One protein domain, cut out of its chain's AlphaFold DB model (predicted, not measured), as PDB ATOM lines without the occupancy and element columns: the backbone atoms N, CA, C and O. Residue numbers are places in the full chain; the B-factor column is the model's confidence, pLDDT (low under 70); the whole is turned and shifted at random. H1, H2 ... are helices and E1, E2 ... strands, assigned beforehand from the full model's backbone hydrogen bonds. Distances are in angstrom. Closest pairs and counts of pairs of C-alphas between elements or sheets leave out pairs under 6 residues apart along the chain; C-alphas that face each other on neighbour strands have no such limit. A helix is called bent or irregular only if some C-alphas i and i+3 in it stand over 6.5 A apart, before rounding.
ATOM      1  N   VAL A 295     -33.315  37.203  27.433       56.44
ATOM      2  CA  VAL A 295     -33.178  36.857  28.852       56.44
ATOM      3  C   VAL A 295     -32.377  35.561  28.987       56.44
ATOM      4  O   VAL A 295     -32.671  34.574  28.304       56.44
ATOM      5  N   ARG A 296     -31.362  35.566  29.864       51.94
ATOM      6  CA  ARG A 296     -30.534  34.390  30.183       51.94
ATOM      7  C   ARG A 296     -31.223  33.508  31.232       51.94
ATOM      8  O   ARG A 296     -31.744  34.019  32.222       51.94
ATOM      9  N   LEU A 297     -31.190  32.185  31.047       54.03
ATOM     10  CA  LEU A 297     -31.759  31.197  31.981       54.03
ATOM     11  C   LEU A 297     -30.674  30.239  32.506       54.03
ATOM     12  O   LEU A 297     -29.988  29.591  31.718       54.03
ATOM     13  N   LYS A 298     -30.548  30.103  33.839       47.19
ATOM     14  CA  LYS A 298     -29.434  29.375  34.491       47.19
ATOM     15  C   LYS A 298     -29.528  27.833  34.476       47.19
ATOM     16  O   LYS A 298     -28.575  27.186  34.895       47.19
ATOM     17  N   LYS A 299     -30.621  27.200  34.019       39.56
ATOM     18  CA  LYS A 299     -30.736  25.718  33.992       39.56
ATOM     19  C   LYS A 299     -31.562  25.235  32.794       39.56
ATOM     20  O   LYS A 299     -32.728  25.589  32.687       39.56
ATOM     21  N   GLY A 300     -30.962  24.450  31.891       46.28
ATOM     22  CA  GLY A 300     -31.633  23.948  30.672       46.28
ATOM     23  C   GLY A 300     -31.583  24.887  29.451       46.28
ATOM     24  O   GLY A 300     -32.249  24.633  28.456       46.28
ATOM     25  N   HIS A 301     -30.771  25.943  29.547       54.19
ATOM     26  CA  HIS A 301     -30.150  26.763  28.495       54.19
ATOM     27  C   HIS A 301     -31.036  27.122  27.300       54.19
ATOM     28  O   HIS A 301     -30.874  26.601  26.198       54.19
ATOM     29  N   CYS A 302     -31.944  28.068  27.531       52.62
ATOM     30  CA  CYS A 302     -32.718  28.709  26.477       52.62
ATOM     31  C   CYS A 302     -32.459  30.217  26.503       52.62
ATOM     32  O   CYS A 302     -32.507  30.845  27.561       52.62
ATOM     33  N   LEU A 303     -32.216  30.802  25.333       59.03
ATOM     34  CA  LEU A 303     -32.256  32.246  25.140       59.03
ATOM     35  C   LEU A 303     -33.729  32.634  24.977       59.03
ATOM     36  O   LEU A 303     -34.339  32.276  23.969       59.03
ATOM     37  N   ARG A 304     -34.327  33.312  25.961       57.66
ATOM     38  CA  ARG A 304     -35.724  33.762  25.851       57.66
ATOM     39  C   ARG A 304     -35.750  35.100  25.132       57.66
ATOM     40  O   ARG A 304     -35.246  36.083  25.662       57.66
ATOM     41  N   ILE A 305     -36.338  35.132  23.940       61.81
ATOM     42  CA  ILE A 305     -36.412  36.342  23.116       61.81
ATOM     43  C   ILE A 305     -37.826  36.903  23.181       61.81
ATOM     44  O   ILE A 305     -38.758  36.278  22.683       61.81
ATOM     45  N   ASN A 306     -37.986  38.089  23.757       55.06
ATOM     46  CA  ASN A 306     -39.246  38.824  23.757       55.06
ATOM     47  C   ASN A 306     -39.339  39.649  22.468       55.06
ATOM     48  O   ASN A 306     -38.962  40.822  22.425       55.06
ATOM     49  N   LYS A 307     -39.833  39.033  21.388       53.28
ATOM     50  CA  LYS A 307     -40.126  39.734  20.127       53.28
ATOM     51  C   LYS A 307     -41.608  39.557  19.784       53.28
ATOM     52  O   LYS A 307     -42.039  38.470  19.418       53.28
ATOM     53  N   GLY A 308     -42.397  40.624  19.934       50.34
ATOM     54  CA  GLY A 308     -43.817  40.632  19.554       50.34
ATOM     55  C   GLY A 308     -44.706  39.655  20.337       50.34
ATOM     56  O   GLY A 308     -45.593  39.047  19.746       50.34
ATOM     57  N   GLY A 309     -44.449  39.459  21.636       46.41
ATOM     58  CA  GLY A 309     -45.287  38.626  22.512       46.41
ATOM     59  C   GLY A 309     -45.089  37.110  22.385       46.41
ATOM     60  O   GLY A 309     -45.757  36.356  23.086       46.41
ATOM     61  N   ARG A 310     -44.170  36.633  21.533       42.78
ATOM     62  CA  ARG A 310     -43.835  35.204  21.439       42.78
ATOM     63  C   ARG A 310     -42.476  34.934  22.070       42.78
ATOM     64  O   ARG A 310     -41.468  35.460  21.610       42.78
ATOM     65  N   ASN A 311     -42.467  34.088  23.099       49.06
ATOM     66  CA  ASN A 311     -41.248  33.528  23.672       49.06
ATOM     67  C   ASN A 311     -40.731  32.446  22.720       49.06
ATOM     68  O   ASN A 311     -41.367  31.401  22.586       49.06
ATOM     69  N   VAL A 312     -39.602  32.678  22.054       54.81
ATOM     70  CA  VAL A 312     -38.961  31.630  21.248       54.81
ATOM     71  C   VAL A 312     -37.833  31.010  22.069       54.81
ATOM     72  O   VAL A 312     -36.913  31.715  22.479       54.81
ATOM     73  N   LEU A 313     -37.953  29.716  22.374       54.81
ATOM     74  CA  LEU A 313     -36.958  28.938  23.113       54.81
ATOM     75  C   LEU A 313     -35.936  28.361  22.127       54.81
ATOM     76  O   LEU A 313     -36.225  27.393  21.422       54.81
ATOM     77  N   VAL A 314     -34.727  28.924  22.099       58.06
ATOM     78  CA  VAL A 314     -33.599  28.301  21.390       58.06
ATOM     79  C   VAL A 314     -33.144  27.096  22.217       58.06
ATOM     80  O   VAL A 314     -32.595  27.299  23.297       58.06
ATOM     81  N   LEU A 315     -33.365  25.866  21.738       58.66
ATOM     82  CA  LEU A 315     -33.003  24.645  22.470       58.66
ATOM     83  C   LEU A 315     -31.993  23.731  21.759       58.66
ATOM     84  O   LEU A 315     -32.021  23.510  20.549       58.66
ATOM     85  N   ASP A 316     -31.176  23.173  22.651       58.34
ATOM     86  CA  ASP A 316     -30.244  22.047  22.629       58.34
ATOM     87  C   ASP A 316     -28.817  22.245  22.074       58.34
ATOM     88  O   ASP A 316     -28.480  21.921  20.932       58.34
ATOM     89  N   HIS A 317     -27.935  22.728  22.962       62.94
ATOM     90  CA  HIS A 317     -26.483  22.781  22.762       62.94
ATOM     91  C   HIS A 317     -25.862  21.386  22.563       62.94
ATOM     92  O   HIS A 317     -24.851  21.260  21.871       62.94
ATOM     93  N   LYS A 318     -26.477  20.324  23.111       68.56
ATOM     94  CA  LYS A 318     -25.888  18.975  23.151       68.56
ATOM     95  C   LYS A 318     -25.690  18.352  21.770       68.56
ATOM     96  O   LYS A 318     -24.855  17.470  21.599       68.56
ATOM     97  N   LEU A 319     -26.430  18.822  20.768       66.56
ATOM     98  CA  LEU A 319     -26.380  18.290  19.404       66.56
ATOM     99  C   LEU A 319     -25.417  19.057  18.483       66.56
ATOM    100  O   LEU A 319     -25.279  18.715  17.306       66.56
ATOM    101  N   GLN A 320     -24.764  20.113  18.971       76.06
ATOM    102  CA  GLN A 320     -24.026  21.050  18.125       76.06
ATOM    103  C   GLN A 320     -22.525  20.906  18.341       76.06
ATOM    104  O   GLN A 320     -21.934  21.533  19.209       76.06
ATOM    105  N   LYS A 321     -21.889  20.098  17.487       79.94
ATOM    106  CA  LYS A 321     -20.443  19.834  17.552       79.94
ATOM    107  C   LYS A 321     -19.562  21.047  17.212       79.94
ATOM    108  O   LYS A 321     -18.369  21.002  17.480       79.94
ATOM    109  N   SER A 322     -20.101  22.104  16.592       92.94
ATOM    110  CA  SER A 322     -19.314  23.283  16.207       92.94
ATOM    111  C   SER A 322     -19.976  24.597  16.617       92.94
ATOM    112  O   SER A 322     -21.161  24.823  16.349       92.94
ATOM    113  N   ALA A 323     -19.170  25.507  17.177       93.12
ATOM    114  CA  ALA A 323     -19.575  26.879  17.493       93.12
ATOM    115  C   ALA A 323     -20.182  27.587  16.270       93.12
ATOM    116  O   ALA A 323     -21.200  28.268  16.356       93.12
ATOM    117  N   THR A 324     -19.622  27.328  15.086       94.56
ATOM    118  CA  THR A 324     -20.098  27.878  13.812       94.56
ATOM    119  C   THR A 324     -21.538  27.473  13.484       94.56
ATOM    120  O   THR A 324     -22.338  28.315  13.075       94.56
ATOM    121  N   ASN A 325     -21.909  26.203  13.679       93.69
ATOM    122  CA  ASN A 325     -23.275  25.741  13.438       93.69
ATOM    123  C   ASN A 325     -24.230  26.248  14.517       93.69
ATOM    124  O   ASN A 325     -25.370  26.589  14.193       93.69
ATOM    125  N   PHE A 326     -23.756  26.360  15.758       94.00
ATOM    126  CA  PHE A 326     -24.532  26.935  16.848       94.00
ATOM    127  C   PHE A 326     -24.920  28.388  16.540       94.00
ATOM    128  O   PHE A 326     -26.111  28.675  16.448       94.00
ATOM    129  N   VAL A 327     -23.954  29.257  16.208       95.31
ATOM    130  CA  VAL A 327     -24.199  30.653  15.779       95.31
ATOM    131  C   VAL A 327     -25.227  30.717  14.649       95.31
ATOM    132  O   VAL A 327     -26.200  31.469  14.711       95.31
ATOM    133  N   ARG A 328     -25.040  29.897  13.608       95.44
ATOM    134  CA  ARG A 328     -25.905  29.895  12.419       95.44
ATOM    135  C   ARG A 328     -27.339  29.486  12.733       95.44
ATOM    136  O   ARG A 328     -28.253  30.072  12.151       95.44
ATOM    137  N   LYS A 329     -27.547  28.478  13.589       93.88
ATOM    138  CA  LYS A 329     -28.896  28.037  13.977       93.88
ATOM    139  C   LYS A 329     -29.551  29.036  14.919       93.88
ATOM    140  O   LYS A 329     -30.717  29.352  14.696       93.88
ATOM    141  N   THR A 330     -28.799  29.583  15.874       93.38
ATOM    142  CA  THR A 330     -29.273  30.653  16.756       93.38
ATOM    143  C   THR A 330     -29.797  31.812  15.916       93.38
ATOM    144  O   THR A 330     -30.979  32.110  15.996       93.38
ATOM    145  N   LEU A 331     -29.010  32.367  14.985       95.12
ATOM    146  CA  LEU A 331     -29.454  33.473  14.119       95.12
ATOM    147  C   LEU A 331     -30.758  33.192  13.359       95.12
ATOM    148  O   LEU A 331     -31.640  34.049  13.319       95.12
ATOM    149  N   VAL A 332     -30.890  32.005  12.755       94.69
ATOM    150  CA  VAL A 332     -32.113  31.617  12.026       94.69
ATOM    151  C   VAL A 332     -33.302  31.518  12.968       94.69
ATOM    152  O   VAL A 332     -34.408  31.871  12.580       94.69
ATOM    153  N   HIS A 333     -33.088  31.071  14.199       91.50
ATOM    154  CA  HIS A 333     -34.142  30.965  15.193       91.50
ATOM    155  C   HIS A 333     -34.587  32.338  15.724       91.50
ATOM    156  O   HIS A 333     -35.781  32.562  15.895       91.50
ATOM    157  N   ILE A 334     -33.651  33.276  15.932       91.81
ATOM    158  CA  ILE A 334     -33.953  34.634  16.423       91.81
ATOM    159  C   ILE A 334     -34.673  35.479  15.367       91.81
ATOM    160  O   ILE A 334     -35.652  36.166  15.663       91.81
ATOM    161  N   TYR A 335     -34.145  35.486  14.143       93.62
ATOM    162  CA  TYR A 335     -34.574  36.423  13.102       93.62
ATOM    163  C   TYR A 335     -35.440  35.758  12.024       93.62
ATOM    164  O   TYR A 335     -36.215  36.434  11.355       93.62
ATOM    165  N   GLY A 336     -35.357  34.441  11.846       94.88
ATOM    166  CA  GLY A 336     -35.926  33.765  10.680       94.88
ATOM    167  C   GLY A 336     -35.104  34.017   9.412       94.88
ATOM    168  O   GLY A 336     -34.332  34.973   9.316       94.88
ATOM    169  N   ASN A 337     -35.264  33.158   8.403       95.31
ATOM    170  CA  ASN A 337     -34.557  33.336   7.129       95.31
ATOM    171  C   ASN A 337     -34.996  34.625   6.409       95.31
ATOM    172  O   ASN A 337     -34.150  35.328   5.863       95.31
ATOM    173  N   ASP A 338     -36.284  34.976   6.467       94.06
ATOM    174  CA  ASP A 338     -36.827  36.136   5.749       94.06
ATOM    175  C   ASP A 338     -36.265  37.471   6.256       94.06
ATOM    176  O   ASP A 338     -35.904  38.329   5.448       94.06
ATOM    177  N   GLN A 339     -36.122  37.646   7.578       94.00
ATOM    178  CA  GLN A 339     -35.505  38.861   8.125       94.00
ATOM    179  C   GLN A 339     -33.999  38.863   7.859       94.00
ATOM    180  O   GLN A 339     -33.454  39.881   7.439       94.00
ATOM    181  N   LEU A 340     -33.321  37.716   8.005       95.81
ATOM    182  CA  LEU A 340     -31.889  37.612   7.700       95.81
ATOM    183  C   LEU A 340     -31.567  37.958   6.237       95.81
ATOM    184  O   LEU A 340     -30.502  38.519   5.978       95.81
ATOM    185  N   MET A 341     -32.472  37.694   5.285       95.00
ATOM    186  CA  MET A 341     -32.296  38.132   3.891       95.00
ATOM    187  C   MET A 341     -32.223  39.656   3.748       95.00
ATOM    188  O   MET A 341     -31.558  40.148   2.838       95.00
ATOM    189  N   GLN A 342     -32.889  40.412   4.618       94.38
ATOM    190  CA  GLN A 342     -32.932  41.877   4.561       94.38
ATOM    191  C   GLN A 342     -31.828  42.526   5.404       94.38
ATOM    192  O   GLN A 342     -31.476  43.688   5.189       94.38
ATOM    193  N   MET A 343     -31.241  41.766   6.333       96.00
ATOM    194  CA  MET A 343     -30.293  42.290   7.307       96.00
ATOM    195  C   MET A 343     -28.826  42.196   6.862       96.00
ATOM    196  O   MET A 343     -28.460  41.465   5.937       96.00
ATOM    197  N   THR A 344     -27.948  42.951   7.516       96.81
ATOM    198  CA  THR A 344     -26.487  42.817   7.450       96.81
ATOM    199  C   THR A 344     -25.901  42.726   8.854       96.81
ATOM    200  O   THR A 344     -26.480  43.231   9.810       96.81
ATOM    201  N   ALA A 345     -24.740  42.079   8.990       95.62
ATOM    202  CA  ALA A 345     -24.125  41.866  10.301       95.62
ATOM    203  C   ALA A 345     -23.763  43.186  11.006       95.62
ATOM    204  O   ALA A 345     -23.959  43.298  12.206       95.62
ATOM    205  N   MET A 346     -23.258  44.182  10.263       93.38
ATOM    206  CA  MET A 346     -22.790  45.462  10.825       93.38
ATOM    207  C   MET A 346     -23.255  46.706  10.046       93.38
ATOM    208  O   MET A 346     -22.642  47.758  10.160       93.38
ATOM    209  N   GLY A 347     -24.275  46.619   9.187       89.38
ATOM    210  CA  GLY A 347     -24.835  47.823   8.545       89.38
ATOM    211  C   GLY A 347     -23.962  48.515   7.496       89.38
ATOM    212  O   GLY A 347     -24.325  49.589   7.038       89.38
ATOM    213  N   ARG A 348     -22.842  47.919   7.061       86.00
ATOM    214  CA  ARG A 348     -21.892  48.573   6.131       86.00
ATOM    215  C   ARG A 348     -22.487  48.992   4.781       86.00
ATOM    216  O   ARG A 348     -21.870  49.766   4.064       86.00
ATOM    217  N   LYS A 349     -23.652  48.465   4.394       86.19
ATOM    218  CA  LYS A 349     -24.310  48.815   3.132       86.19
ATOM    219  C   LYS A 349     -25.426  49.827   3.392       86.19
ATOM    220  O   LYS A 349     -26.374  49.506   4.112       86.19
ATOM    221  N   LYS A 350     -25.334  51.004   2.758       87.81
ATOM    222  CA  LYS A 350     -26.363  52.060   2.790       87.81
ATOM    223  C   LYS A 350     -27.730  51.463   2.429       87.81
ATOM    224  O   LYS A 350     -27.860  50.775   1.415       87.81
ATOM    225  N   GLY A 351     -28.719  51.660   3.302       87.69
ATOM    226  CA  GLY A 351     -30.080  51.131   3.148       87.69
ATOM    227  C   GLY A 351     -30.290  49.668   3.561       87.69
ATOM    228  O   GLY A 351     -31.391  49.153   3.394       87.69
ATOM    229  N   SER A 352     -29.275  48.973   4.093       90.31
ATOM    230  CA  SER A 352     -29.469  47.641   4.685       90.31
ATOM    231  C   SER A 352     -29.715  47.730   6.188       90.31
ATOM    232  O   SER A 352     -29.039  48.483   6.885       90.31
ATOM    233  N   ILE A 353     -30.657  46.935   6.695       95.00
ATOM    234  CA  ILE A 353     -30.972  46.889   8.125       95.00
ATOM    235  C   ILE A 353     -29.829  46.159   8.841       95.00
ATOM    236  O   ILE A 353     -29.529  45.014   8.511       95.00
ATOM    237  N   SER A 354     -29.151  46.791   9.796       96.62
ATOM    238  CA  SER A 354     -28.134  46.109  10.603       96.62
ATOM    239  C   SER A 354     -28.772  45.284  11.719       96.62
ATOM    240  O   SER A 354     -29.860  45.599  12.206       96.62
ATOM    241  N   ILE A 355     -28.093  44.218  12.145       96.12
ATOM    242  CA  ILE A 355     -28.398  43.605  13.439       96.12
ATOM    243  C   ILE A 355     -27.995  44.610  14.533       96.12
ATOM    244  O   ILE A 355     -26.866  45.108  14.486       96.12
ATOM    245  N   PRO A 356     -28.877  44.936  15.500       94.81
ATOM    246  CA  PRO A 356     -28.531  45.830  16.600       94.81
ATOM    247  C   PRO A 356     -27.278  45.349  17.343       94.81
ATOM    248  O   PRO A 356     -27.145  44.160  17.631       94.81
ATOM    249  N   ALA A 357     -26.375  46.267  17.698       94.12
ATOM    250  CA  ALA A 357     -25.130  45.921  18.391       94.12
ATOM    251  C   ALA A 357     -25.383  45.210  19.736       94.12
ATOM    252  O   ALA A 357     -24.677  44.262  20.073       94.12
ATOM    253  N   ALA A 358     -26.440  45.610  20.455       90.19
ATOM    254  CA  ALA A 358     -26.872  44.962  21.692       90.19
ATOM    255  C   ALA A 358     -27.271  43.492  21.473       90.19
ATOM    256  O   ALA A 358     -26.860  42.621  22.238       90.19
ATOM    257  N   ASP A 359     -28.010  43.204  20.396       92.88
ATOM    258  CA  ASP A 359     -28.380  41.832  20.047       92.88
ATOM    259  C   ASP A 359     -27.130  41.022  19.664       92.88
ATOM    260  O   ASP A 359     -26.966  39.897  20.123       92.88
ATOM    261  N   MET A 360     -26.210  41.596  18.876       95.62
ATOM    262  CA  MET A 360     -24.952  40.935  18.498       95.62
ATOM    263  C   MET A 360     -24.109  40.552  19.719       95.62
ATOM    264  O   MET A 360     -23.640  39.417  19.790       95.62
ATOM    265  N   SER A 361     -23.944  41.469  20.678       93.62
ATOM    266  CA  SER A 361     -23.189  41.213  21.911       93.62
ATOM    267  C   SER A 361     -23.827  40.103  22.734       93.62
ATOM    268  O   SER A 361     -23.155  39.164  23.144       93.62
ATOM    269  N   ALA A 362     -25.142  40.152  22.929       90.50
ATOM    270  CA  ALA A 362     -25.807  39.170  23.770       90.50
ATOM    271  C   ALA A 362     -25.954  37.793  23.084       90.50
ATOM    272  O   ALA A 362     -25.948  36.771  23.769       90.50
ATOM    273  N   ILE A 363     -26.005  37.726  21.744       93.62
ATOM    274  CA  ILE A 363     -25.881  36.457  21.004       93.62
ATOM    275  C   ILE A 363     -24.462  35.899  21.143       93.62
ATOM    276  O   ILE A 363     -24.307  34.692  21.313       93.62
ATOM    277  N   TYR A 364     -23.436  36.747  21.061       95.81
ATOM    278  CA  TYR A 364     -22.051  36.323  21.239       95.81
ATOM    279  C   TYR A 364     -21.818  35.748  22.628       95.81
ATOM    280  O   TYR A 364     -21.343  34.621  22.720       95.81
ATOM    281  N   ASP A 365     -22.227  36.463  23.676       93.38
ATOM    282  CA  ASP A 365     -22.084  35.984  25.048       93.38
ATOM    283  C   ASP A 365     -22.809  34.651  25.259       93.38
ATOM    284  O   ASP A 365     -22.299  33.752  25.916       93.38
ATOM    285  N   PHE A 366     -23.998  34.501  24.668       91.88
ATOM    286  CA  PHE A 366     -24.730  33.240  24.708       91.88
ATOM    287  C   PHE A 366     -23.968  32.118  23.989       91.88
ATOM    288  O   PHE A 366     -23.905  30.995  24.470       91.88
ATOM    289  N   VAL A 367     -23.371  32.389  22.830       92.75
ATOM    290  CA  VAL A 367     -22.606  31.388  22.075       92.75
ATOM    291  C   VAL A 367     -21.331  30.985  22.814       92.75
ATOM    292  O   VAL A 367     -21.024  29.793  22.863       92.75
ATOM    293  N   THR A 368     -20.594  31.940  23.377       92.62
ATOM    294  CA  THR A 368     -19.338  31.679  24.096       92.62
ATOM    295  C   THR A 368     -19.564  30.970  25.427       92.62
ATOM    296  O   THR A 368     -18.693  30.223  25.857       92.62
ATOM    297  N   GLU A 369     -20.741  31.121  26.040       92.38
ATOM    298  CA  GLU A 369     -21.129  30.378  27.245       92.38
ATOM    299  C   GLU A 369     -21.298  28.866  26.980       92.38
ATOM    300  O   GLU A 369     -21.035  28.054  27.864       92.38
ATOM    301  N   TYR A 370     -21.697  28.468  25.762       89.12
ATOM    302  CA  TYR A 370     -22.068  27.075  25.443       89.12
ATOM    303  C   TYR A 370     -21.186  26.381  24.405       89.12
ATOM    304  O   TYR A 370     -21.394  25.203  24.107       89.12
ATOM    305  N   THR A 371     -20.228  27.084  23.812       91.19
ATOM    306  CA  THR A 371     -19.344  26.535  22.780       91.19
ATOM    307  C   THR A 371     -17.892  26.900  23.082       91.19
ATOM    308  O   THR A 371     -17.657  27.819  23.864       91.19
ATOM    309  N   PRO A 372     -16.899  26.186  22.512       89.38
ATOM    310  CA  PRO A 372     -15.493  26.535  22.686       89.38
ATOM    311  C   PRO A 372     -15.247  28.017  22.381       89.38
ATOM    312  O   PRO A 372     -15.957  28.572  21.534       89.38
ATOM    313  N   PRO A 373     -14.253  28.646  23.031       91.00
ATOM    314  CA  PRO A 373     -14.023  30.080  22.936       91.00
ATOM    315  C   PRO A 373     -13.897  30.499  21.471       91.00
ATOM    316  O   PRO A 373     -12.954  30.139  20.772       91.00
ATOM    317  N   LEU A 374     -14.903  31.236  21.011       95.81
ATOM    318  CA  LEU A 374     -14.965  31.822  19.685       95.81
ATOM    319  C   LEU A 374     -14.581  33.285  19.839       95.81
ATOM    320  O   LEU A 374     -15.179  33.984  20.653       95.81
ATOM    321  N   THR A 375     -13.612  33.772  19.070       97.25
ATOM    322  CA  THR A 375     -13.277  35.201  19.130       97.25
ATOM    323  C   THR A 375     -14.389  36.041  18.491       97.25
ATOM    324  O   THR A 375     -15.095  35.586  17.585       97.25
ATOM    325  N   TRP A 376     -14.536  37.302  18.909       96.94
ATOM    326  CA  TRP A 376     -15.546  38.215  18.353       96.94
ATOM    327  C   TRP A 376     -15.478  38.326  16.819       96.94
ATOM    328  O   TRP A 376     -16.496  38.283  16.130       96.94
ATOM    329  N   ASN A 377     -14.269  38.386  16.254       97.31
ATOM    330  CA  ASN A 377     -14.070  38.460  14.805       97.31
ATOM    331  C   ASN A 377     -14.566  37.201  14.082       97.31
ATOM    332  O   ASN A 377     -15.143  37.282  12.994       97.31
ATOM    333  N   GLU A 378     -14.378  36.030  14.683       97.19
ATOM    334  CA  GLU A 378     -14.866  34.770  14.129       97.19
ATOM    335  C   GLU A 378     -16.383  34.662  14.229       97.19
ATOM    336  O   GLU A 378     -17.023  34.231  13.267       97.19
ATOM    337  N   PHE A 379     -16.962  35.127  15.336       97.44
ATOM    338  CA  PHE A 379     -18.404  35.257  15.498       97.44
ATOM    339  C   PHE A 379     -19.018  36.148  14.411       97.44
ATOM    340  O   PHE A 379     -19.883  35.694  13.657       97.44
ATOM    341  N   VAL A 380     -18.520  37.378  14.245       97.50
ATOM    342  CA  VAL A 380     -19.001  38.322  13.217       97.50
ATOM    343  C   VAL A 380     -18.834  37.741  11.810       97.50
ATOM    344  O   VAL A 380     -19.713  37.898  10.951       97.50
ATOM    345  N   ARG A 381     -17.738  37.015  11.560       97.44
ATOM    346  CA  ARG A 381     -17.499  36.310  10.294       97.44
ATOM    347  C   ARG A 381     -18.546  35.225  10.043       97.44
ATOM    348  O   ARG A 381     -19.042  35.122   8.921       97.44
ATOM    349  N   GLU A 382     -18.921  34.439  11.048       97.38
ATOM    350  CA  GLU A 382     -19.960  33.409  10.912       97.38
ATOM    351  C   GLU A 382     -21.367  33.995  10.751       97.38
ATOM    352  O   GLU A 382     -22.129  33.506   9.910       97.38
ATOM    353  N   VAL A 383     -21.684  35.087  11.453       97.38
ATOM    354  CA  VAL A 383     -22.926  35.856  11.250       97.38
ATOM    355  C   VAL A 383     -23.007  36.341   9.801       97.38
ATOM    356  O   VAL A 383     -23.998  36.105   9.105       97.38
ATOM    357  N   THR A 384     -21.927  36.947   9.304       97.31
ATOM    358  CA  THR A 384     -21.841  37.456   7.929       97.31
ATOM    359  C   THR A 384     -21.984  36.331   6.905       97.31
ATOM    360  O   THR A 384     -22.776  36.455   5.968       97.31
ATOM    361  N   LYS A 385     -21.285  35.202   7.092       97.50
ATOM    362  CA  LYS A 385     -21.414  34.020   6.222       97.50
ATOM    363  C   LYS A 385     -22.847  33.500   6.188       97.50
ATOM    364  O   LYS A 385     -23.331  33.159   5.112       97.50
ATOM    365  N   LYS A 386     -23.537  33.446   7.333       97.25
ATOM    366  CA  LYS A 386     -24.922  32.965   7.393       97.25
ATOM    367  C   LYS A 386     -25.878  33.875   6.634       97.25
ATOM    368  O   LYS A 386     -26.668  33.374   5.838       97.25
ATOM    369  N   ILE A 387     -25.777  35.184   6.845       96.44
ATOM    370  CA  ILE A 387     -26.579  36.185   6.129       96.44
ATOM    371  C   ILE A 387     -26.336  36.073   4.621       96.44
ATOM    372  O   ILE A 387     -27.288  36.015   3.845       96.44
ATOM    373  N   SER A 388     -25.074  35.980   4.198       96.12
ATOM    374  CA  SER A 388     -24.722  35.806   2.785       96.12
ATOM    375  C   SER A 388     -25.259  34.497   2.207       96.12
ATOM    376  O   SER A 388     -25.769  34.504   1.093       96.12
ATOM    377  N   ALA A 389     -25.208  33.393   2.958       96.50
ATOM    378  CA  ALA A 389     -25.759  32.109   2.526       96.50
ATOM    379  C   ALA A 389     -27.282  32.168   2.340       96.50
ATOM    380  O   ALA A 389     -27.788  31.687   1.334       96.50
ATOM    381  N   VAL A 390     -28.000  32.804   3.271       95.69
ATOM    382  CA  VAL A 390     -29.460  32.994   3.196       95.69
ATOM    383  C   VAL A 390     -29.843  33.913   2.026       95.69
ATOM    384  O   VAL A 390     -30.820  33.654   1.330       95.69
ATOM    385  N   LYS A 391     -29.037  34.943   1.739       94.88
ATOM    386  CA  LYS A 391     -29.207  35.804   0.552       94.88
ATOM    387  C   LYS A 391     -28.884  35.096  -0.762       94.88
ATOM    388  O   LYS A 391     -29.476  35.431  -1.782       94.88
ATOM    389  N   ALA A 392     -27.933  34.162  -0.747       95.19
ATOM    390  CA  ALA A 392     -27.504  33.389  -1.912       95.19
ATOM    391  C   ALA A 392     -28.422  32.201  -2.229       95.19
ATOM    392  O   ALA A 392     -28.307  31.627  -3.309       95.19
ATOM    393  N   SER A 393     -29.369  31.871  -1.345       91.31
ATOM    394  CA  SER A 393     -30.404  30.861  -1.572       91.31
ATOM    395  C   SER A 393     -31.779  31.449  -1.955       91.31
ATOM    396  O   SER A 393     -32.782  31.025  -1.372       91.31
TER     397      SER A 393
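Overview. This is residues 295 to 393 of the 549 residues of the protein "uncharacterized protein LOC117642326" of Thrips palmi (UniProt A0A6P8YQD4). Three helices make the body, with H2 and H3 both packed on the kinked helix H1 and the three centres set in a triangle, and a small hairpin of two short strands, E1 and E2, lies near the kink of H1. A loop of residues 343 to 356 with no named element joins H1 to H2. The printed part has 99 residues, with E1, E2, H1, H2, H3 along the chain; the sheet, E1 - E2, is antiparallel and the class is mostly helix. It is compact, with a radius of gyration of the C-alphas of 13.1 A and spans of 41 by 32 by 25 A.

Along the chain. E1, residues 304 to 307, begins at C-alpha 304 (-35.724, 33.762, 25.851), and E2 is residues 310 to 313. H1, residues 323 to 342, measures 23.9 A; it is irregular, with C-alphas 334 and 337 9.4 A apart and a kink of 94 degrees near residue 336. H2, residues 357 to 370, measures 20.4 A. H3, residues 376 to 392, measures 24.0 A and ends at C-alpha 392 (-27.504, 33.389, -1.912).

Arrangement. E1 and E2 form a hairpin at 151 degrees; C-alphas 304 and 313 face each other at 5.7 A, but no backbone N and O across the pair are within hydrogen-bond range. The closest C-alphas of E1 and H1, Ile 305 and Ile 334, are 7.3 A apart. H1 touches H3 at a steep tilt of 46 degrees, the same way, closest at the C-alphas of Met 341 and Lys 391, 5.1 A. H1, with residues 323 to 330 alone, touches H2 as a helical hairpin, closest at the C-alphas of Val 327 and Val 367, 6.5 A. Every O i to N i+4 pair is within hydrogen-bond range in H3, 12 of 16 in H1 and 9 of 10 in H2.

Size, cuts and confidence. The C-alphas of Lys 299 and Lys 350, the two farthest apart, are 41.1 A apart. The printed part has no cut, and the link from H1 to H2 is long. Mean pLDDT of the printed part is 83.7; residues 295 to 319 are under 70.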